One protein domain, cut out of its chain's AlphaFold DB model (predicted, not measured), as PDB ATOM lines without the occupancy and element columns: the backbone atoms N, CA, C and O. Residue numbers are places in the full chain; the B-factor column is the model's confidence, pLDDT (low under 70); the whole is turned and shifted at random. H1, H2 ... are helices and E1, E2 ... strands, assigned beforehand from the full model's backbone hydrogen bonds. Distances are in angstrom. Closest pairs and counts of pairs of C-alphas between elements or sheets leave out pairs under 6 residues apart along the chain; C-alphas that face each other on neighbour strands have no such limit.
ATOM      1  N   GLY A 201     165.394 108.628 163.580       59.12
ATOM      2  CA  GLY A 201     164.134 109.218 164.046       59.12
ATOM      3  C   GLY A 201     163.204 109.701 162.925       59.12
ATOM      4  O   GLY A 201     161.994 109.495 163.020       59.12
ATOM      5  N   ASP A 202     163.756 110.259 161.847       74.25
ATOM      6  CA  ASP A 202     162.976 110.796 160.725       74.25
ATOM      7  C   ASP A 202     162.446 109.658 159.846       74.25
ATOM      8  O   ASP A 202     161.284 109.666 159.436       74.25
ATOM      9  N   ARG A 203     163.249 108.600 159.660       74.62
ATOM     10  CA  ARG A 203     162.835 107.392 158.928       74.62
ATOM     11  C   ARG A 203     161.641 106.708 159.592       74.62
ATOM     12  O   ARG A 203     160.679 106.354 158.913       74.62
ATOM     13  N   GLU A 204     161.677 106.541 160.914       82.38
ATOM     14  CA  GLU A 204     160.540 105.973 161.639       82.38
ATOM     15  C   GLU A 204     159.299 106.869 161.562       82.38
ATOM     16  O   GLU A 204     158.185 106.357 161.476       82.38
ATOM     17  N   ALA A 205     159.465 108.197 161.604       84.81
ATOM     18  CA  ALA A 205     158.351 109.133 161.471       84.81
ATOM     19  C   ALA A 205     157.691 109.025 160.089       84.81
ATOM     20  O   ALA A 205     156.479 108.836 160.013       84.81
ATOM     21  N   ILE A 206     158.475 109.041 159.011       85.38
ATOM     22  CA  ILE A 206     157.976 108.870 157.638       85.38
ATOM     23  C   ILE A 206     157.291 107.510 157.462       85.38
ATOM     24  O   ILE A 206     156.230 107.423 156.839       85.38
ATOM     25  N   GLN A 207     157.858 106.444 158.035       86.75
ATOM     26  CA  GLN A 207     157.263 105.112 157.967       86.75
ATOM     27  C   GLN A 207     155.933 105.047 158.724       86.75
ATOM     28  O   GLN A 207     154.970 104.504 158.185       86.75
ATOM     29  N   ARG A 208     155.857 105.642 159.923       90.56
ATOM     30  CA  ARG A 208     154.608 105.782 160.687       90.56
ATOM     31  C   ARG A 208     153.554 106.530 159.871       90.56
ATOM     32  O   ARG A 208     152.494 105.969 159.630       90.56
ATOM     33  N   LEU A 209     153.887 107.703 159.333       91.12
ATOM     34  CA  LEU A 209     152.974 108.499 158.504       91.12
ATOM     35  C   LEU A 209     152.484 107.730 157.276       91.12
ATOM     36  O   LEU A 209     151.294 107.707 156.982       91.12
ATOM     37  N   THR A 210     153.383 107.039 156.576       89.62
ATOM     38  CA  THR A 210     153.013 106.222 155.411       89.62
ATOM     39  C   THR A 210     152.093 105.064 155.807       89.62
ATOM     40  O   THR A 210     151.150 104.746 155.083       89.62
ATOM     41  N   THR A 211     152.348 104.423 156.950       91.12
ATOM     42  CA  THR A 211     151.480 103.375 157.498       91.12
ATOM     43  C   THR A 211     150.116 103.929 157.901       91.12
ATOM     44  O   THR A 211     149.111 103.276 157.624       91.12
ATOM     45  N   ASP A 212     150.050 105.127 158.476       90.50
ATOM     46  CA  ASP A 212     148.794 105.766 158.869       90.50
ATOM     47  C   ASP A 212     147.946 106.120 157.639       90.50
ATOM     48  O   ASP A 212     146.752 105.823 157.610       90.50
ATOM     49  N   LEU A 213     148.566 106.647 156.575       91.88
ATOM     50  CA  LEU A 213     147.886 106.903 155.299       91.88
ATOM     51  C   LEU A 213     147.350 105.613 154.665       91.88
ATOM     52  O   LEU A 213     146.198 105.574 154.243       91.88
ATOM     53  N   LYS A 214     148.152 104.537 154.635       91.50
ATOM     54  CA  LYS A 214     147.719 103.222 154.122       91.50
ATOM     55  C   LYS A 214     146.580 102.625 154.947       91.50
ATOM     56  O   LYS A 214     145.626 102.102 154.385       91.50
ATOM     57  N   THR A 215     146.661 102.731 156.271       91.62
ATOM     58  CA  THR A 215     145.584 102.294 157.173       91.62
ATOM     59  C   THR A 215     144.301 103.074 156.894       91.62
ATOM     60  O   THR A 215     143.213 102.502 156.845       91.62
ATOM     61  N   GLY A 216     144.436 104.378 156.669       89.56
ATOM     62  CA  GLY A 216     143.350 105.257 156.276       89.56
ATOM     63  C   GLY A 216     142.680 104.871 154.956       89.56
ATOM     64  O   GLY A 216     141.458 104.763 154.901       89.56
ATOM     65  N   ASP A 217     143.488 104.602 153.930       91.12
ATOM     66  CA  ASP A 217     143.045 104.085 152.626       91.12
ATOM     67  C   ASP A 217     142.279 102.761 152.771       91.12
ATOM     68  O   ASP A 217     141.183 102.594 152.231       91.12
ATOM     69  N   ASP A 218     142.786 101.836 153.591       89.75
ATOM     70  CA  ASP A 218     142.108 100.568 153.882       89.75
ATOM     71  C   ASP A 218     140.731 100.774 154.540       89.75
ATOM     72  O   ASP A 218     139.762 100.096 154.179       89.75
ATOM     73  N   LEU A 219     140.620 101.723 155.476       88.00
ATOM     74  CA  LEU A 219     139.351 102.074 156.126       88.00
ATOM     75  C   LEU A 219     138.366 102.734 155.154       88.00
ATOM     76  O   LEU A 219     137.172 102.415 155.189       88.00
ATOM     77  N   PHE A 220     138.856 103.615 154.277       86.62
ATOM     78  CA  PHE A 220     138.056 104.242 153.227       86.62
ATOM     79  C   PHE A 220     137.475 103.191 152.275       86.62
ATOM     80  O   PHE A 220     136.260 103.152 152.064       86.62
ATOM     81  N   VAL A 221     138.311 102.273 151.782       87.50
ATOM     82  CA  VAL A 221     137.886 101.161 150.916       87.50
ATOM     83  C   VAL A 221     136.869 100.259 151.622       87.50
ATOM     84  O   VAL A 221     135.887  99.829 151.014       87.50
ATOM     85  N   ALA A 222     137.053 100.008 152.919       87.62
ATOM     86  CA  ALA A 222     136.103  99.247 153.727       87.62
ATOM     87  C   ALA A 222     134.793 100.010 154.028       87.62
ATOM     88  O   ALA A 222     133.865  99.423 154.585       87.62
ATOM     89  N   SER A 223     134.695 101.294 153.654       80.31
ATOM     90  CA  SER A 223     133.582 102.199 153.984       80.31
ATOM     91  C   SER A 223     133.352 102.367 155.494       80.31
ATOM     92  O   SER A 223     132.227 102.599 155.937       80.31
ATOM     93  N   ILE A 224     134.420 102.269 156.291       69.75
ATOM     94  CA  ILE A 224     134.407 102.420 157.757       69.75
ATOM     95  C   ILE A 224     134.943 103.816 158.117       69.75
ATOM     96  O   ILE A 224     135.884 103.970 158.891       69.75
ATOM     97  N   ALA A 225     134.380 104.862 157.510       59.97
ATOM     98  CA  ALA A 225     134.739 106.235 157.853       59.97
ATOM     99  C   ALA A 225     133.922 106.681 159.074       59.97
ATOM    100  O   ALA A 225     132.757 107.068 158.954       59.97
ATOM    101  N   GLU A 226     134.512 106.615 160.267       58.72
ATOM    102  CA  GLU A 226     133.894 107.176 161.469       58.72
ATOM    103  C   GLU A 226     134.153 108.687 161.557       58.72
ATOM    104  O   GLU A 226     135.291 109.143 161.628       58.72
ATOM    105  N   SER A 227     133.080 109.479 161.591       56.81
ATOM    106  CA  SER A 227     133.128 110.940 161.738       56.81
ATOM    107  C   SER A 227     132.568 111.368 163.098       56.81
ATOM    108  O   SER A 227     131.625 112.159 163.174       56.81
ATOM    109  N   ASN A 228     133.114 110.835 164.192       51.56
ATOM    110  CA  ASN A 228     132.501 111.023 165.512       51.56
ATOM    111  C   ASN A 228     133.105 112.167 166.356       51.56
ATOM    112  O   ASN A 228     132.561 112.474 167.412       51.56
ATOM    113  N   GLU A 229     134.142 112.876 165.889       64.19
ATOM    114  CA  GLU A 229     134.792 113.960 166.665       64.19
ATOM    115  C   GLU A 229     134.939 115.306 165.930       64.19
ATOM    116  O   GLU A 229     135.777 116.134 166.287       64.19
ATOM    117  N   LEU A 230     134.112 115.574 164.916       68.44
ATOM    118  CA  LEU A 230     134.271 116.753 164.057       68.44
ATOM    119  C   LEU A 230     134.245 118.091 164.826       68.44
ATOM    120  O   LEU A 230     135.106 118.936 164.607       68.44
ATOM    121  N   GLN A 231     133.306 118.284 165.758       68.25
ATOM    122  CA  GLN A 231     133.113 119.591 166.406       68.25
ATOM    123  C   GLN A 231     134.237 119.950 167.390       68.25
ATOM    124  O   GLN A 231     134.837 121.013 167.274       68.25
ATOM    125  N   ALA A 232     134.575 119.046 168.316       68.50
ATOM    126  CA  ALA A 232     135.682 119.255 169.254       68.50
ATOM    127  C   ALA A 232     137.029 119.390 168.526       68.50
ATOM    128  O   ALA A 232     137.965 120.014 169.024       68.50
ATOM    129  N   HIS A 233     137.139 118.802 167.335       67.50
ATOM    130  CA  HIS A 233     138.296 118.968 166.479       67.50
ATOM    131  C   HIS A 233     138.346 120.355 165.814       67.50
ATOM    132  O   HIS A 233     139.383 121.013 165.880       67.50
ATOM    133  N   MET A 234     137.238 120.833 165.239       70.94
ATOM    134  CA  MET A 234     137.164 122.187 164.671       70.94
ATOM    135  C   MET A 234     137.510 123.260 165.710       70.94
ATOM    136  O   MET A 234     138.236 124.201 165.394       70.94
ATOM    137  N   ASP A 235     137.066 123.076 166.954       74.06
ATOM    138  CA  ASP A 235     137.378 123.991 168.055       74.06
ATOM    139  C   ASP A 235     138.883 123.989 168.406       74.06
ATOM    140  O   ASP A 235     139.431 125.034 168.753       74.06
ATOM    141  N   ARG A 236     139.578 122.846 168.254       70.88
ATOM    142  CA  ARG A 236     141.042 122.741 168.427       70.88
ATOM    143  C   ARG A 236     141.808 123.420 167.295       70.88
ATOM    144  O   ARG A 236     142.678 124.223 167.591       70.88
ATOM    145  N   ILE A 237     141.465 123.172 166.026       74.31
ATOM    146  CA  ILE A 237     142.110 123.855 164.881       74.31
ATOM    147  C   ILE A 237     141.898 125.372 164.938       74.31
ATOM    148  O   ILE A 237     142.769 126.146 164.552       74.31
ATOM    149  N   ALA A 238     140.718 125.821 165.371       76.25
ATOM    150  CA  ALA A 238     140.443 127.248 165.477       76.25
ATOM    151  C   ALA A 238     141.279 127.922 166.583       76.25
ATOM    152  O   ALA A 238     141.592 129.109 166.472       76.25
ATOM    153  N   ALA A 239     141.623 127.182 167.640       76.56
ATOM    154  CA  ALA A 239     142.393 127.682 168.775       76.56
ATOM    155  C   ALA A 239     143.913 127.553 168.573       76.56
ATOM    156  O   ALA A 239     144.657 128.487 168.880       76.56
ATOM    157  N   ASP A 240     144.357 126.423 168.028       73.44
ATOM    158  CA  ASP A 240     145.754 126.052 167.848       73.44
ATOM    159  C   ASP A 240     146.082 126.042 166.351       73.44
ATOM    160  O   ASP A 240     145.356 125.470 165.542       73.44
ATOM    161  N   ARG A 241     147.176 126.704 165.954       79.06
ATOM    162  CA  ARG A 241     147.624 126.745 164.549       79.06
ATOM    163  C   ARG A 241     147.655 125.333 163.950       79.06
ATOM    164  O   ARG A 241     148.031 124.385 164.629       79.06
ATOM    165  N   GLN A 242     147.334 125.216 162.662       82.69
ATOM    166  CA  GLN A 242     147.438 123.943 161.952       82.69
ATOM    167  C   GLN A 242     148.892 123.454 161.916       82.69
ATOM    168  O   GLN A 242     149.802 124.225 161.607       82.69
ATOM    169  N   THR A 243     149.086 122.168 162.201       88.12
ATOM    170  CA  THR A 243     150.383 121.475 162.144       88.12
ATOM    171  C   THR A 243     150.243 120.187 161.326       88.12
ATOM    172  O   THR A 243     150.250 119.091 161.899       88.12
ATOM    173  N   PRO A 244     150.029 120.295 160.003       92.44
ATOM    174  CA  PRO A 244     149.914 119.125 159.147       92.44
ATOM    175  C   PRO A 244     151.222 118.340 159.148       92.44
ATOM    176  O   PRO A 244     152.308 118.909 159.206       92.44
ATOM    177  N   GLN A 245     151.117 117.016 159.082       92.69
ATOM    178  CA  GLN A 245     152.277 116.124 159.025       92.69
ATOM    179  C   GLN A 245     152.570 115.657 157.600       92.69
ATOM    180  O   GLN A 245     153.648 115.129 157.325       92.69
ATOM    181  N   VAL A 246     151.623 115.860 156.684       94.44
ATOM    182  CA  VAL A 246     151.756 115.455 155.288       94.44
ATOM    183  C   VAL A 246     151.276 116.577 154.380       94.44
ATOM    184  O   VAL A 246     150.152 117.054 154.524       94.44
ATOM    185  N   THR A 247     152.099 116.963 153.411       95.56
ATOM    186  CA  THR A 247     151.653 117.751 152.257       95.56
ATOM    187  C   THR A 247     151.157 116.794 151.180       95.56
ATOM    188  O   THR A 247     151.888 115.896 150.776       95.56
ATOM    189  N   VAL A 248     149.925 116.951 150.701       95.06
ATOM    190  CA  VAL A 248     149.372 116.123 149.622       95.06
ATOM    191  C   VAL A 248     149.132 116.990 148.398       95.06
ATOM    192  O   VAL A 248     148.284 117.875 148.426       95.06
ATOM    193  N   VAL A 249     149.845 116.711 147.315       93.81
ATOM    194  CA  VAL A 249     149.620 117.306 145.996       93.81
ATOM    195  C   VAL A 249     148.790 116.314 145.193       93.81
ATOM    196  O   VAL A 249     149.243 115.201 144.949       93.81
ATOM    197  N   SER A 250     147.557 116.667 144.842       90.81
ATOM    198  CA  SER A 250     146.596 115.704 144.295       90.81
ATOM    199  C   SER A 250     145.866 116.236 143.072       90.81
ATOM    200  O   SER A 250     145.301 117.330 143.103       90.81
ATOM    201  N   ASP A 251     145.811 115.402 142.038       85.25
ATOM    202  CA  ASP A 251     144.902 115.547 140.897       85.25
ATOM    203  C   ASP A 251     143.685 114.599 140.996       85.25
ATOM    204  O   ASP A 251     142.919 114.391 140.055       85.25
ATOM    205  N   CYS A 252     143.481 113.967 142.154       76.44
ATOM    206  CA  CYS A 252     142.382 113.028 142.325       76.44
ATOM    207  C   CYS A 252     141.034 113.750 142.478       76.44
ATOM    208  O   CYS A 252     140.903 114.787 143.125       76.44
ATOM    209  N   ARG A 253     139.972 113.121 141.958       79.06
ATOM    210  CA  ARG A 253     138.580 113.591 142.114       79.06
ATOM    211  C   ARG A 253     138.026 113.426 143.531       79.06
ATOM    212  O   ARG A 253     136.940 113.933 143.813       79.06
ATOM    213  N   LEU A 254     138.726 112.680 144.383       80.44
ATOM    214  CA  LEU A 254     138.387 112.478 145.786       80.44
ATOM    215  C   LEU A 254     139.236 113.381 146.673       80.44
ATOM    216  O   LEU A 254     140.421 113.581 146.415       80.44
ATOM    217  N   THR A 255     138.629 113.877 147.748       87.25
ATOM    218  CA  THR A 255     139.328 114.646 148.779       87.25
ATOM    219  C   THR A 255     140.310 113.727 149.518       87.25
ATOM    220  O   THR A 255     139.865 112.719 150.079       87.25
ATOM    221  N   PRO A 256     141.625 114.017 149.532       90.75
ATOM    222  CA  PRO A 256     142.621 113.180 150.208       90.75
ATOM    223  C   PRO A 256     142.310 112.893 151.682       90.75
ATOM    224  O   PRO A 256     142.626 111.821 152.188       90.75
ATOM    225  N   GLU A 257     141.629 113.810 152.363       89.31
ATOM    226  CA  GLU A 257     141.163 113.652 153.744       89.31
ATOM    227  C   GLU A 257     140.171 112.495 153.900       89.31
ATOM    228  O   GLU A 257     140.172 111.805 154.922       89.31
ATOM    229  N   LEU A 258     139.327 112.288 152.886       86.56
ATOM    230  CA  LEU A 258     138.381 111.179 152.834       86.56
ATOM    231  C   LEU A 258     139.103 109.887 152.456       86.56
ATOM    232  O   LEU A 258     138.894 108.869 153.109       86.56
ATOM    233  N   LEU A 259     139.967 109.957 151.437       88.75
ATOM    234  CA  LEU A 259     140.736 108.821 150.931       88.75
ATOM    235  C   LEU A 259     141.592 108.183 152.025       88.75
ATOM    236  O   LEU A 259     141.587 106.974 152.179       88.75
ATOM    237  N   PHE A 260     142.269 108.995 152.834       90.56
ATOM    238  CA  PHE A 260     143.123 108.505 153.915       90.56
ATOM    239  C   PHE A 260     142.424 108.457 155.275       90.56
ATOM    240  O   PHE A 260     143.103 108.354 156.296       90.56
ATOM    241  N   ALA A 261     141.094 108.586 155.315       86.56
ATOM    242  CA  ALA A 261     140.295 108.615 156.543       86.56
ATOM    243  C   ALA A 261     140.877 109.517 157.660       86.56
ATOM    244  O   ALA A 261     140.653 109.279 158.847       86.56
ATOM    245  N   GLN A 262     141.615 110.570 157.291       78.69
ATOM    246  CA  GLN A 262     142.261 111.487 158.237       78.69
ATOM    247  C   GLN A 262     141.259 112.507 158.796       78.69
ATOM    248  O   GLN A 262     141.557 113.228 159.745       78.69
ATOM    249  N   GLY A 263     140.044 112.571 158.238       68.06
ATOM    250  CA  GLY A 263     139.012 113.522 158.644       68.06
ATOM    251  C   GLY A 263     139.448 114.979 158.456       68.06
ATOM    252  O   GLY A 263     140.431 115.277 157.785       68.06
ATOM    253  N   VAL A 264     138.739 115.919 159.090       61.75
ATOM    254  CA  VAL A 264     139.080 117.361 159.066       61.75
ATOM    255  C   VAL A 264     140.233 117.663 160.036       61.75
ATOM    256  O   VAL A 264     140.300 118.748 160.599       61.75
ATOM    257  N   GLN A 265     141.122 116.693 160.293       62.94
ATOM    258  CA  GLN A 265     141.998 116.732 161.463       62.94
ATOM    259  C   GLN A 265     143.182 117.711 161.359       62.94
ATOM    260  O   GLN A 265     144.031 117.769 162.246       62.94
ATOM    261  N   GLY A 266     143.286 118.446 160.245       71.06
ATOM    262  CA  GLY A 266     144.425 119.321 159.959       71.06
ATOM    263  C   GLY A 266     145.747 118.566 159.790       71.06
ATOM    264  O   GLY A 266     146.792 119.201 159.734       71.06
ATOM    265  N   GLY A 267     145.711 117.228 159.717       85.00
ATOM    266  CA  GLY A 267     146.888 116.373 159.541       85.00
ATOM    267  C   GLY A 267     147.446 116.393 158.118       85.00
ATOM    268  O   GLY A 267     148.627 116.107 157.924       85.00
ATOM    269  N   LEU A 268     146.621 116.783 157.140       92.62
ATOM    270  CA  LEU A 268     147.004 116.943 155.741       92.62
ATOM    271  C   LEU A 268     146.977 118.423 155.351       92.62
ATOM    272  O   LEU A 268     146.009 119.130 155.630       92.62
ATOM    273  N   PHE A 269     148.018 118.872 154.660       94.69
ATOM    274  CA  PHE A 269     148.014 120.106 153.888       94.69
ATOM    275  C   PHE A 269     147.773 119.751 152.424       94.69
ATOM    276  O   PHE A 269     148.655 119.201 151.767       94.69
ATOM    277  N   VAL A 270     146.565 120.003 151.922       94.19
ATOM    278  CA  VAL A 270     146.155 119.535 150.594       94.19
ATOM    279  C   VAL A 270     146.281 120.642 149.552       94.19
ATOM    280  O   VAL A 270     145.670 121.704 149.663       94.19
ATOM    281  N   VAL A 271     147.038 120.350 148.498       93.81
ATOM    282  CA  VAL A 271     147.142 121.130 147.267       93.81
ATOM    283  C   VAL A 271     146.443 120.333 146.168       93.81
ATOM    284  O   VAL A 271     147.021 119.432 145.563       93.81
ATOM    285  N   SER A 272     145.167 120.636 145.939       89.69
ATOM    286  CA  SER A 272     144.391 120.007 144.869       89.69
ATOM    287  C   SER A 272     144.438 120.830 143.593       89.69
ATOM    288  O   SER A 272     144.250 122.048 143.623       89.69
ATOM    289  N   TYR A 273     144.598 120.154 142.465       81.81
ATOM    290  CA  TYR A 273     144.426 120.749 141.148       81.81
ATOM    291  C   TYR A 273     143.649 119.807 140.229       81.81
ATOM    292  O   TYR A 273     143.269 118.708 140.617       81.81
ATOM    293  N   ARG A 274     143.318 120.303 139.038       74.81
ATOM    294  CA  ARG A 274     142.515 119.608 138.029       74.81
ATOM    295  C   ARG A 274     143.287 119.584 136.718       74.81
ATOM    296  O   ARG A 274     143.424 120.612 136.054       74.81
ATOM    297  N   PHE A 275     143.804 118.424 136.352       65.75
ATOM    298  CA  PHE A 275     144.628 118.216 135.165       65.75
ATOM    299  C   PHE A 275     143.825 118.169 133.866       65.75
ATOM    300  O   PHE A 275     144.324 118.580 132.815       65.75
ATOM    301  N   ASP A 276     142.571 117.721 133.933       63.75
ATOM    302  CA  ASP A 276     141.631 117.689 132.807       63.75
ATOM    303  C   ASP A 276     141.440 119.078 132.173       63.75
ATOM    304  O   ASP A 276     141.299 119.192 130.953       63.75
ATOM    305  N   ALA A 277     141.543 120.146 132.968       55.19
ATOM    306  CA  ALA A 277     141.550 121.514 132.465       55.19
ATOM    307  C   ALA A 277     142.873 121.913 131.780       55.19
ATOM    308  O   ALA A 277     142.852 122.735 130.866       55.19
ATOM    309  N   TYR A 278     144.016 121.346 132.176       52.88
ATOM    310  CA  TYR A 278     145.346 121.799 131.742       52.88
ATOM    311  C   TYR A 278     145.807 121.161 130.421       52.88
ATOM    312  O   TYR A 278     146.394 121.839 129.569       52.88
ATOM    313  N   LEU A 279     145.466 119.887 130.184       53.75
ATOM    314  CA  LEU A 279     145.753 119.197 128.915       53.75
ATOM    315  C   LEU A 279     145.058 119.831 127.701       53.75
ATOM    316  O   LEU A 279     145.541 119.704 126.577       53.75
ATOM    317  N   ALA A 280     143.942 120.532 127.908       52.16
ATOM    318  CA  ALA A 280     143.256 121.234 126.827       52.16
ATOM    319  C   ALA A 280     144.051 122.447 126.302       52.16
ATOM    320  O   ALA A 280     143.836 122.867 125.164       52.16
ATOM    321  N   TYR A 281     144.975 122.997 127.103       46.81
ATOM    322  CA  TYR A 281     145.671 124.250 126.792       46.81
ATOM    323  C   TYR A 281     147.180 124.100 126.582       46.81
ATOM    324  O   TYR A 281     147.754 124.880 125.817       46.81
ATOM    325  N   SER A 282     147.831 123.097 127.179       47.84
ATOM    326  CA  SER A 282     149.271 122.893 127.003       47.84
ATOM    327  C   SER A 282     149.572 121.889 125.888       47.84
ATOM    328  O   SER A 282     149.281 120.702 125.988       47.84
ATOM    329  N   LYS A 283     150.216 122.362 124.813       44.75
ATOM    330  CA  LYS A 283     150.822 121.501 123.777       44.75
ATOM    331  C   LYS A 283     152.126 120.841 124.237       44.75
ATOM    332  O   LYS A 283     152.724 120.101 123.455       44.75
ATOM    333  N   SER A 284     152.594 121.140 125.448       47.16
ATOM    334  CA  SER A 284     153.812 120.536 125.965       47.16
ATOM    335  C   SER A 284     153.493 119.175 126.587       47.16
ATOM    336  O   SER A 284     152.646 119.102 127.474       47.16
ATOM    337  N   PRO A 285     154.169 118.091 126.169       52.69
ATOM    338  CA  PRO A 285     154.031 116.770 126.786       52.69
ATOM    339  C   PRO A 285     154.665 116.704 128.186       52.69
ATOM    340  O   PRO A 285     154.596 115.663 128.842       52.69
ATOM    341  N   THR A 286     155.322 117.782 128.627       52.88
ATOM    342  CA  THR A 286     155.874 117.917 129.971       52.88
ATOM    343  C   THR A 286     154.782 118.340 130.940       52.88
ATOM    344  O   THR A 286     154.180 119.407 130.843       52.88
ATOM    345  N   TYR A 287     154.526 117.428 131.864       62.81
ATOM    346  CA  TYR A 287     153.645 117.586 133.000       62.81
ATOM    347  C   TYR A 287     154.341 118.511 134.001       62.81
ATOM    348  O   TYR A 287     155.169 118.055 134.782       62.81
ATOM    349  N   ILE A 288     154.087 119.812 133.908       63.66
ATOM    350  CA  ILE A 288     154.710 120.803 134.788       63.66
ATOM    351  C   ILE A 288     153.604 121.376 135.673       63.66
ATOM    352  O   ILE A 288     152.664 121.966 135.123       63.66
ATOM    353  N   PRO A 289     153.651 121.163 137.002       67.88
ATOM    354  CA  PRO A 289     152.733 121.832 137.908       67.88
ATOM    355  C   PRO A 289     152.886 123.348 137.747       67.88
ATOM    356  O   PRO A 289     153.989 123.856 137.566       67.88
ATOM    357  N   ASP A 290     151.774 124.083 137.764       81.94
ATOM    358  CA  ASP A 290     151.846 125.537 137.667       81.94
ATOM    359  C   ASP A 290     152.561 126.143 138.895       81.94
ATOM    360  O   ASP A 290     152.704 125.521 139.953       81.94
ATOM    361  N   ASN A 291     153.004 127.397 138.771       85.94
ATOM    362  CA  ASN A 291     153.714 128.082 139.854       85.94
ATOM    363  C   ASN A 291     152.875 128.203 141.141       85.94
ATOM    364  O   ASN A 291     153.443 128.373 142.219       85.94
ATOM    365  N   ALA A 292     151.541 128.139 141.053       89.25
ATOM    366  CA  ALA A 292     150.677 128.194 142.227       89.25
ATOM    367  C   ALA A 292     150.692 126.860 142.989       89.25
ATOM    368  O   ALA A 292     150.771 126.869 144.219       89.25
ATOM    369  N   ILE A 293     150.678 125.728 142.281       90.69
ATOM    370  CA  ILE A 293     150.832 124.383 142.848       90.69
ATOM    371  C   ILE A 293     152.213 124.253 143.485       90.69
ATOM    372  O   ILE A 293     152.305 123.864 144.650       90.69
ATOM    373  N   ILE A 294     153.269 124.642 142.761       91.19
ATOM    374  CA  ILE A 294     154.646 124.590 143.266       91.19
ATOM    375  C   ILE A 294     154.792 125.460 144.517       91.19
ATOM    376  O   ILE A 294     155.212 124.963 145.559       91.19
ATOM    377  N   GLY A 295     154.375 126.728 144.459       94.12
ATOM    378  CA  GLY A 295     154.465 127.636 145.606       94.12
ATOM    379  C   GLY A 295     153.635 127.175 146.809       94.12
ATOM    380  O   GLY A 295     154.034 127.372 147.958       94.12
ATOM    381  N   SER A 296     152.499 126.511 146.573       95.75
ATOM    382  CA  SER A 296     151.690 125.927 147.649       95.75
ATOM    383  C   SER A 296     152.393 124.728 148.284       95.75
ATOM    384  O   SER A 296     152.467 124.636 149.508       95.75
ATOM    385  N   ALA A 297     152.960 123.831 147.478       94.38
ATOM    386  CA  ALA A 297     153.729 122.698 147.980       94.38
ATOM    387  C   ALA A 297     154.984 123.150 148.747       94.38
ATOM    388  O   ALA A 297     155.249 122.639 149.834       94.38
ATOM    389  N   GLU A 298     155.705 124.160 148.247       94.69
ATOM    390  CA  GLU A 298     156.816 124.805 148.959       94.69
ATOM    391  C   GLU A 298     156.379 125.344 150.322       94.69
ATOM    392  O   GLU A 298     157.101 125.204 151.309       94.69
ATOM    393  N   TYR A 299     155.189 125.939 150.412       95.62
ATOM    394  CA  TYR A 299     154.658 126.408 151.686       95.62
ATOM    395  C   TYR A 299     154.432 125.251 152.672       95.62
ATOM    396  O   TYR A 299     154.908 125.318 153.807       95.62
ATOM    397  N   GLY A 300     153.779 124.171 152.238       93.56
ATOM    398  CA  GLY A 300     153.575 122.982 153.072       93.56
ATOM    399  C   GLY A 300     154.895 122.368 153.551       93.56
ATOM    400  O   GLY A 300     155.091 122.126 154.741       93.56
ATOM    401  N   ILE A 301     155.850 122.212 152.641       92.38
ATOM    402  CA  ILE A 301     157.139 121.579 152.932       92.38
ATOM    403  C   ILE A 301     158.025 122.458 153.817       92.38
ATOM    404  O   ILE A 301     158.616 121.968 154.774       92.38
ATOM    405  N   LEU A 302     158.157 123.745 153.497       91.75
ATOM    406  CA  LEU A 302     159.188 124.605 154.087       91.75
ATOM    407  C   LEU A 302     158.681 125.432 155.264       91.75
ATOM    408  O   LEU A 302     159.468 125.776 156.140       91.75
ATOM    409  N   HIS A 303     157.396 125.795 155.267       93.12
ATOM    410  CA  HIS A 303     156.825 126.680 156.286       93.12
ATOM    411  C   HIS A 303     155.954 125.927 157.284       93.12
ATOM    412  O   HIS A 303     155.917 126.303 158.454       93.12
ATOM    413  N   LEU A 304     155.258 124.879 156.834       92.69
ATOM    414  CA  LEU A 304     154.560 123.952 157.731       92.69
ATOM    415  C   LEU A 304     155.443 122.768 158.142       92.69
ATOM    416  O   LEU A 304     155.029 121.985 158.989       92.69
ATOM    417  N   GLU A 305     156.652 122.674 157.575       92.19
ATOM    418  CA  GLU A 305     157.671 121.672 157.906       92.19
ATOM    419  C   GLU A 305     157.135 120.236 157.813       92.19
ATOM    420  O   GLU A 305     157.472 119.379 158.631       92.19
ATOM    421  N   THR A 306     156.275 119.953 156.823       92.81
ATOM    422  CA  THR A 306     155.707 118.609 156.683       92.81
ATOM    423  C   THR A 306     156.803 117.603 156.303       92.81
ATOM    424  O   THR A 306     157.388 117.746 155.222       92.81
ATOM    425  N   PRO A 307     157.052 116.552 157.108       91.81
ATOM    426  CA  PRO A 307     158.110 115.569 156.845       91.81
ATOM    427  C   PRO A 307     157.820 114.642 155.655       91.81
ATOM    428  O   PRO A 307     158.718 113.960 155.160       91.81
ATOM    429  N   LEU A 308     156.570 114.583 155.195       92.50
ATOM    430  CA  LEU A 308     156.149 113.752 154.073       92.50
ATOM    431  C   LEU A 308     155.365 114.589 153.065       92.50
ATOM    432  O   LEU A 308     154.446 115.324 153.421       92.50
ATOM    433  N   THR A 309     155.708 114.439 151.793       94.00
ATOM    434  CA  THR A 309     154.964 114.959 150.651       94.00
ATOM    435  C   THR A 309     154.471 113.792 149.814       94.00
ATOM    436  O   THR A 309     155.260 112.958 149.378       94.00
ATOM    437  N   VAL A 310     153.167 113.727 149.578       94.19
ATOM    438  CA  VAL A 310     152.538 112.697 148.754       94.19
ATOM    439  C   VAL A 310     151.999 113.337 147.487       94.19
ATOM    440  O   VAL A 310     151.218 114.281 147.551       94.19
ATOM    441  N   VAL A 311     152.392 112.800 146.342       93.19
ATOM    442  CA  VAL A 311     151.912 113.210 145.025       93.19
ATOM    443  C   VAL A 311     150.947 112.152 144.507       93.19
ATOM    444  O   VAL A 311     151.357 111.020 144.259       93.19
ATOM    445  N   LEU A 312     149.672 112.499 144.353       92.00
ATOM    446  CA  LEU A 312     148.614 111.582 143.938       92.00
ATOM    447  C   LEU A 312     148.130 111.872 142.521       92.00
ATOM    448  O   LEU A 312     147.717 112.993 142.221       92.00
ATOM    449  N   GLY A 313     148.118 110.837 141.682       88.75
ATOM    450  CA  GLY A 313     147.577 110.876 140.322       88.75
ATOM    451  C   GLY A 313     146.570 109.770 140.051       88.75
ATOM    452  O   GLY A 313     146.529 108.766 140.760       88.75
ATOM    453  N   GLU A 314     145.769 109.945 138.999       85.56
ATOM    454  CA  GLU A 314     144.847 108.911 138.502       85.56
ATOM    455  C   GLU A 314     145.602 107.729 137.862       85.56
ATOM    456  O   GLU A 314     145.052 106.636 137.754       85.56
ATOM    457  N   THR A 315     146.857 107.934 137.441       86.44
ATOM    458  CA  THR A 315     147.745 106.870 136.953       86.44
ATOM    459  C   THR A 315     149.134 106.963 137.576       86.44
ATOM    460  O   THR A 315     149.591 108.045 137.966       86.44
ATOM    461  N   GLN A 316     149.845 105.834 137.613       85.62
ATOM    462  CA  GLN A 316     151.239 105.780 138.065       85.62
ATOM    463  C   GLN A 316     152.149 106.751 137.291       85.62
ATOM    464  O   GLN A 316     152.935 107.481 137.891       85.62
ATOM    465  N   GLU A 317     152.029 106.797 135.960       83.12
ATOM    466  CA  GLU A 317     152.824 107.699 135.119       83.12
ATOM    467  C   GLU A 317     152.563 109.166 135.468       83.12
ATOM    468  O   GLU A 317     153.492 109.971 135.553       83.12
ATOM    469  N   GLN A 318     151.297 109.511 135.691       83.56
ATOM    470  CA  GLN A 318     150.902 110.866 136.022       83.56
ATOM    471  C   GLN A 318     151.502 111.294 137.364       83.56
ATOM    472  O   GLN A 318     152.179 112.317 137.421       83.56
ATOM    473  N   ALA A 319     151.326 110.479 138.408       87.56
ATOM    474  CA  ALA A 319     151.878 110.724 139.739       87.56
ATOM    475  C   ALA A 319     153.413 110.831 139.723       87.56
ATOM    476  O   ALA A 319     153.974 111.747 140.328       87.56
ATOM    477  N   ALA A 320     154.098 109.963 138.972       85.62
ATOM    478  CA  ALA A 320     155.552 110.023 138.814       85.62
ATOM    479  C   ALA A 320     156.007 111.331 138.152       85.62
ATOM    480  O   ALA A 320     156.951 111.972 138.613       85.62
ATOM    481  N   ARG A 321     155.326 111.743 137.078       83.75
ATOM    482  CA  ARG A 321     155.664 112.962 136.342       83.75
ATOM    483  C   ARG A 321     155.426 114.227 137.167       83.75
ATOM    484  O   ARG A 321     156.268 115.114 137.105       83.75
ATOM    485  N   MET A 322     154.349 114.316 137.960       84.88
ATOM    486  CA  MET A 322     154.193 115.469 138.866       84.88
ATOM    487  C   MET A 322     155.255 115.478 139.942       84.88
ATOM    488  O   MET A 322     155.752 116.546 140.261       84.88
ATOM    489  N   ALA A 323     155.576 114.320 140.522       88.38
ATOM    490  CA  ALA A 323     156.585 114.258 141.567       88.38
ATOM    491  C   ALA A 323     157.934 114.749 141.032       88.38
ATOM    492  O   ALA A 323     158.581 115.569 141.678       88.38
ATOM    493  N   ALA A 324     158.292 114.335 139.814       85.12
ATOM    494  CA  ALA A 324     159.469 114.844 139.127       85.12
ATOM    495  C   ALA A 324     159.372 116.345 138.839       85.12
ATOM    496  O   ALA A 324     160.262 117.070 139.256       85.12
ATOM    497  N   GLY A 325     158.293 116.833 138.218       84.62
ATOM    498  CA  GLY A 325     158.133 118.264 137.922       84.62
ATOM    499  C   GLY A 325     158.167 119.133 139.182       84.62
ATOM    500  O   GLY A 325     158.857 120.141 139.229       84.62
ATOM    501  N   LEU A 326     157.515 118.694 140.259       86.88
ATOM    502  CA  LEU A 326     157.527 119.387 141.546       86.88
ATOM    503  C   LEU A 326     158.947 119.535 142.109       86.88
ATOM    504  O   LEU A 326     159.282 120.576 142.670       86.88
ATOM    505  N   VAL A 327     159.768 118.494 141.976       87.06
ATOM    506  CA  VAL A 327     161.143 118.475 142.483       87.06
ATOM    507  C   VAL A 327     162.111 119.177 141.527       87.06
ATOM    508  O   VAL A 327     163.007 119.869 141.989       87.06
ATOM    509  N   GLU A 328     161.949 119.034 140.214       84.56
ATOM    510  CA  GLU A 328     162.815 119.647 139.198       84.56
ATOM    511  C   GLU A 328     162.594 121.160 139.089       84.56
ATOM    512  O   GLU A 328     163.561 121.922 138.984       84.56
ATOM    513  N   ASP A 329     161.338 121.604 139.153       84.94
ATOM    514  CA  ASP A 329     160.967 123.000 138.907       84.94
ATOM    515  C   ASP A 329     161.007 123.868 140.175       84.94
ATOM    516  O   ASP A 329     160.992 125.098 140.083       84.94
ATOM    517  N   SER A 330     161.129 123.257 141.361       88.00
ATOM    518  CA  SER A 330     161.356 123.965 142.624       88.00
ATOM    519  C   SER A 330     162.751 123.684 143.182       88.00
ATOM    520  O   SER A 330     162.972 122.650 143.820       88.00
ATOM    521  N   PRO A 331     163.690 124.642 143.071       87.25
ATOM    522  CA  PRO A 331     164.977 124.551 143.752       87.25
ATOM    523  C   PRO A 331     164.830 124.376 145.268       87.25
ATOM    524  O   PRO A 331     165.665 123.731 145.891       87.25
ATOM    525  N   ALA A 332     163.771 124.925 145.868       86.88
ATOM    526  CA  ALA A 332     163.562 124.867 147.306       86.88
ATOM    527  C   ALA A 332     163.076 123.483 147.767       86.88
ATOM    528  O   ALA A 332     163.563 122.971 148.777       86.88
ATOM    529  N   ILE A 333     162.173 122.842 147.015       85.56
ATOM    530  CA  ILE A 333     161.768 121.450 147.264       85.56
ATOM    531  C   ILE A 333     162.930 120.513 146.949       85.56
ATOM    532  O   ILE A 333     163.222 119.632 147.754       85.56
ATOM    533  N   PHE A 334     163.638 120.733 145.840       84.88
ATOM    534  CA  PHE A 334     164.848 119.989 145.503       84.88
ATOM    535  C   PHE A 334     165.865 120.033 146.642       84.88
ATOM    536  O   PHE A 334     166.320 118.992 147.111       84.88
ATOM    537  N   GLU A 335     166.173 121.227 147.153       82.38
ATOM    538  CA  GLU A 335     167.050 121.387 148.307       82.38
ATOM    539  C   GLU A 335     166.470 120.751 149.571       82.38
ATOM    540  O   GLU A 335     167.230 120.157 150.321       82.38
ATOM    541  N   ALA A 336     165.164 120.819 149.833       80.94
ATOM    542  CA  ALA A 336     164.566 120.183 151.011       80.94
ATOM    543  C   ALA A 336     164.639 118.647 150.959       80.94
ATOM    544  O   ALA A 336     164.876 118.009 151.988       80.94
ATOM    545  N   VAL A 337     164.489 118.068 149.767       80.25
ATOM    546  CA  VAL A 337     164.669 116.634 149.513       80.25
ATOM    547  C   VAL A 337     166.152 116.256 149.636       80.25
ATOM    548  O   VAL A 337     166.490 115.292 150.324       80.25
ATOM    549  N   LEU A 338     167.056 117.037 149.029       73.56
ATOM    550  CA  LEU A 338     168.499 116.764 149.008       73.56
ATOM    551  C   LEU A 338     169.239 117.094 150.308       73.56
ATOM    552  O   LEU A 338     170.223 116.427 150.635       73.56
ATOM    553  N   GLN A 339     168.800 118.094 151.073       63.94
ATOM    554  CA  GLN A 339     169.350 118.451 152.387       63.94
ATOM    555  C   GLN A 339     168.883 117.457 153.464       63.94
ATOM    556  O   GLN A 339     168.439 117.843 154.546       63.94
ATOM    557  N   ARG A 340     169.080 116.166 153.171       51.72
ATOM    558  CA  ARG A 340     169.111 115.035 154.103       51.72
ATOM    559  C   ARG A 340     167.810 114.802 154.877       51.72
ATOM    560  O   ARG A 340     167.846 114.664 156.094       51.72
ATOM    561  N   GLY A 341     166.684 114.698 154.168       58.19
ATOM    562  CA  GLY A 341     165.467 114.098 154.732       58.19
ATOM    563  C   GLY A 341     164.570 115.034 155.542       58.19
ATOM    564  O   GLY A 341     163.757 114.549 156.320       58.19
ATOM    565  N   LYS A 342     164.658 116.360 155.337       72.19
ATOM    566  CA  LYS A 342     163.652 117.296 155.884       72.19
ATOM    567  C   LYS A 342     162.242 116.952 155.414       72.19
ATOM    568  O   LYS A 342     161.284 117.136 156.151       72.19
ATOM    569  N   THR A 343     162.134 116.479 154.177       82.06
ATOM    570  CA  THR A 343     160.901 115.936 153.623       82.06
ATOM    571  C   THR A 343     161.216 114.747 152.728       82.06
ATOM    572  O   THR A 343     162.292 114.672 152.130       82.06
ATOM    573  N   THR A 344     160.272 113.821 152.619       87.69
ATOM    574  CA  THR A 344     160.291 112.752 151.616       87.69
ATOM    575  C   THR A 344     159.156 112.971 150.634       87.69
ATOM    576  O   THR A 344     158.022 113.164 151.054       87.69
ATOM    577  N   VAL A 345     159.437 112.901 149.333       87.69
ATOM    578  CA  VAL A 345     158.401 112.930 148.293       87.69
ATOM    579  C   VAL A 345     158.095 111.496 147.867       87.69
ATOM    580  O   VAL A 345     158.999 110.769 147.457       87.69
ATOM    581  N   VAL A 346     156.831 111.087 147.958       90.12
ATOM    582  CA  VAL A 346     156.330 109.769 147.537       90.12
ATOM    583  C   VAL A 346     155.231 109.974 146.505       90.12
ATOM    584  O   VAL A 346     154.406 110.870 146.658       90.12
ATOM    585  N   ALA A 347     155.194 109.141 145.468       90.12
ATOM    586  CA  ALA A 347     154.113 109.157 144.493       90.12
ATOM    587  C   ALA A 347     153.091 108.055 144.807       90.12
ATOM    588  O   ALA A 347     153.434 107.001 145.344       90.12
ATOM    589  N   GLY A 348     151.827 108.308 144.492       89.94
ATOM    590  CA  GLY A 348     150.729 107.375 144.684       89.94
ATOM    591  C   GLY A 348     149.798 107.380 143.483       89.94
ATOM    592  O   GLY A 348     149.370 108.432 143.013       89.94
ATOM    593  N   GLU A 349     149.480 106.192 142.987       91.75
ATOM    594  CA  GLU A 349     148.414 106.011 142.008       91.75
ATOM    595  C   GLU A 349     147.111 105.732 142.751       91.75
ATOM    596  O   GLU A 349     147.026 104.773 143.520       91.75
ATOM    597  N   TYR A 350     146.096 106.549 142.495       87.25
ATOM    598  CA  TYR A 350     144.738 106.265 142.922       87.25
ATOM    599  C   TYR A 350     144.050 105.368 141.891       87.25
ATOM    600  O   TYR A 350     143.760 105.787 140.769       87.25
ATOM    601  N   THR A 351     143.761 104.128 142.272       84.12
ATOM    602  CA  THR A 351     143.139 103.153 141.379       84.12
ATOM    603  C   THR A 351     141.615 103.236 141.428       84.12
ATOM    604  O   THR A 351     141.008 103.559 142.447       84.12
ATOM    605  N   GLY A 352     140.947 102.871 140.327       76.31
ATOM    606  CA  GLY A 352     139.483 102.973 140.196       76.31
ATOM    607  C   GLY A 352     138.649 102.151 141.196       76.31
ATOM    608  O   GLY A 352     137.430 102.293 141.227       76.31
ATOM    609  N   ASN A 353     139.277 101.302 142.011       80.69
ATOM    610  CA  ASN A 353     138.653 100.572 143.121       80.69
ATOM    611  C   ASN A 353     138.758 101.298 144.479       80.69
ATOM    612  O   ASN A 353     138.382 100.709 145.490       80.69
ATOM    613  N   GLY A 354     139.273 102.529 144.517       79.81
ATOM    614  CA  GLY A 354     139.364 103.317 145.745       79.81
ATOM    615  C   GLY A 354     140.664 103.182 146.533       79.81
ATOM    616  O   GLY A 354     140.713 103.728 147.623       79.81
ATOM    617  N   LYS A 355     141.668 102.460 146.017       88.25
ATOM    618  CA  LYS A 355     142.962 102.215 146.681       88.25
ATOM    619  C   LYS A 355     144.039 103.205 146.236       88.25
ATOM    620  O   LYS A 355     144.028 103.646 145.085       88.25
ATOM    621  N   VAL A 356     145.026 103.447 147.098       90.31
ATOM    622  CA  VAL A 356     146.265 104.160 146.745       90.31
ATOM    623  C   VAL A 356     147.466 103.216 146.721       90.31
ATOM    624  O   VAL A 356     147.896 102.684 147.747       90.31
ATOM    625  N   ASN A 357     148.075 103.066 145.547       90.06
ATOM    626  CA  ASN A 357     149.331 102.345 145.376       90.06
ATOM    627  C   ASN A 357     150.503 103.324 145.474       90.06
ATOM    628  O   ASN A 357     150.806 104.032 144.518       90.06
ATOM    629  N   PHE A 358     151.164 103.361 146.631       88.38
ATOM    630  CA  PHE A 358     152.368 104.170 146.834       88.38
ATOM    631  C   PHE A 358     153.594 103.538 146.170       88.38
ATOM    632  O   PHE A 358     153.827 102.335 146.313       88.38
ATOM    633  N   PHE A 359     154.422 104.358 145.529       83.69
ATOM    634  CA  PHE A 359     155.684 103.953 144.921       83.69
ATOM    635  C   PHE A 359     156.744 105.057 145.047       83.69
ATOM    636  O   PHE A 359     156.441 106.251 145.149       83.69
ATOM    637  N   SER A 360     158.016 104.653 145.052       71.94
ATOM    638  CA  SER A 360     159.131 105.598 144.958       71.94
ATOM    639  C   SER A 360     159.139 106.201 143.559       71.94
ATOM    640  O   SER A 360     159.155 105.462 142.580       71.94
ATOM    641  N   TRP A 361     159.127 107.530 143.444       64.69
ATOM    642  CA  TRP A 361     159.215 108.216 142.146       64.69
ATOM    643  C   TRP A 361     160.661 108.341 141.642       64.69
ATOM    644  O   TRP A 361     160.875 108.693 140.484       64.69
ATOM    645  N   ILE A 362     161.649 108.015 142.484       55.09
ATOM    646  CA  ILE A 362     163.070 108.007 142.111       55.09
ATOM    647  C   ILE A 362     163.377 106.827 141.167       55.09
ATOM    648  O   ILE A 362     164.292 106.901 140.352       55.09
ATOM    649  N   GLU A 363     162.570 105.764 141.211       44.56
ATOM    650  CA  GLU A 363     162.768 104.541 140.424       44.56
ATOM    651  C   GLU A 363     161.960 104.371 139.105       44.56
ATOM    652  O   GLU A 363     162.418 103.580 138.285       44.56
ATOM    653  N   PRO A 364     160.856 105.079 138.754       42.44
ATOM    654  CA  PRO A 364     160.059 104.697 137.579       42.44
ATOM    655  C   PRO A 364     160.427 105.420 136.274       42.44
ATOM    656  O   PRO A 364     160.160 104.902 135.192       42.44
ATOM    657  N   LEU A 365     161.008 106.625 136.316       38.69
ATOM    658  CA  LEU A 365     161.076 107.486 135.121       38.69
ATOM    659  C   LEU A 365     162.042 106.984 134.038       38.69
ATOM    660  O   LEU A 365     161.802 107.217 132.851       38.69
ATOM    661  N   SER A 366     163.106 106.268 134.412       37.97
ATOM    662  CA  SER A 366     164.041 105.686 133.441       37.97
ATOM    663  C   SER A 366     163.468 104.468 132.722       37.97
ATOM    664  O   SER A 366     163.665 104.345 131.517       37.97
ATOM    665  N   GLU A 367     162.728 103.598 133.416       39.84
ATOM    666  CA  GLU A 367     162.125 102.413 132.791       39.84
ATOM    667  C   GLU A 367     160.940 102.802 131.900       39.84
ATOM    668  O   GLU A 367     160.875 102.374 130.747       39.84
ATOM    669  N   PHE A 368     160.072 103.704 132.370       42.38
ATOM    670  CA  PHE A 368     158.867 104.111 131.640       42.38
ATOM    671  C   PHE A 368     159.174 104.858 130.335       42.38
ATOM    672  O   PHE A 368     158.513 104.652 129.319       42.38
ATOM    673  N   LEU A 369     160.210 105.706 130.333       41.06
ATOM    674  CA  LEU A 369     160.617 106.467 129.144       41.06
ATOM    675  C   LEU A 369     161.506 105.663 128.179       41.06
ATOM    676  O   LEU A 369     161.690 106.087 127.039       41.06
ATOM    677  N   SER A 370     162.038 104.514 128.609       41.09
ATOM    678  CA  SER A 370     162.855 103.611 127.780       41.09
ATOM    679  C   SER A 370     162.043 102.578 126.985       41.09
ATOM    680  O   SER A 370     162.601 101.864 126.150       41.09
ATOM    681  N   GLY A 371     160.724 102.515 127.199       37.50
ATOM    682  CA  GLY A 371     159.792 101.636 126.490       37.50
ATOM    683  C   GLY A 371     159.558 102.031 125.027       37.50
ATOM    684  O   GLY A 371     158.429 102.272 124.623       37.50
TER     685      GLY A 371
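AT A GLANCE: This is residues 201 to 371 of the 420 residues of an uncharacterized protein of Candidatus Micrarchaeota archaeon (UniProt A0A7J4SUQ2). A strongly twisted sheet of five strands is the middle of three layers, with H4, H5 and H6 on one face and the long helix H1 on the other. H2 lies off to one side, away from the sheet, and residues 280 to 285 stick out. The printed part has 171 residues with seven named helices and five named strands, in the order H1 H2 E1 H3 E2 H4 E3 H5 H6 E4 E5 H7; the class is mixed, helices and strands. The sheet is mixed, in the order E2 E1 E3 E4 E5. The whole is compact, with a radius of gyration of the C-alphas of 15.9 A and spans of 49 by 36 by 32 A.

HOW THE PARTS SIT: E2, residues 268 to 272, is parallel to E1, residues 246 to 250, with N 248 and O 269 within hydrogen-bond range at 2.8 A. E1 is parallel to E3, residues 308 to 313, with N 249 and O 310 at 2.8 A. E3 is parallel to E4, residues 344 to 350, with N 311 and O 346 at 2.8 A. E4 and E5, residues 356 to 359, form an antiparallel hairpin, with N 359 and O 347 at 2.8 A. H4, residues 291 to 303, is over E1 at a height over the sheet of 9.3 A; their closest C-alphas, Thr 247 and Gly 300, are 5.6 A apart. H5, residues 316 to 329, is on the same face, and its closest C-alphas with E3, Gly 313 and Ala 319, are 4.3 A apart. H1, residues 201 to 221, is on the opposite face at a height of 8.4 A; its closest C-alphas with E3, Ile 206 and Leu 308, are 6.3 A apart. H6, residues 331 to 338, touches H4 with residues 298 to 302 of H4 alone, at a steep tilt of 46 degrees; the closest C-alphas, Glu 298 and Ile 333, are 6.2 A apart. H3, residues 256 to 259, only grazes the sheet and touches H1; H7, residues 365 to 369, only just touches H5, with 3 pairs of C-alphas within 8 A. H2, residues 230 to 239, touches no helix. E1, H3, E2 and E3, H5, H6, E4 are strand-helix-strand units, parallel neighbour strands with helices between, and E2, H4, E3 is a split one, with E1 between its strands; the three crossovers are right-handed. Every O i to N i+4 pair is within range in H1, H2, H4, H5, H6 and H7; H3 is too short for one.

IN THESE COORDINATES: H1 is 30.4 A long from C-alpha 201 at (164.134, 109.218, 164.046), H5 19.8 A and E4 19.0 A. H7 ends at C-alpha 369, (160.617, 106.467, 129.144).

THE WHOLE: The C-alphas farthest apart, Ala 239 and Gly 371, are 52.6 A apart. The printed part has no cut; the link from E2 to H4 is long. Mean pLDDT of the printed part is 78.6, with residues 275 to 289 and 361 to 371 among those under 70.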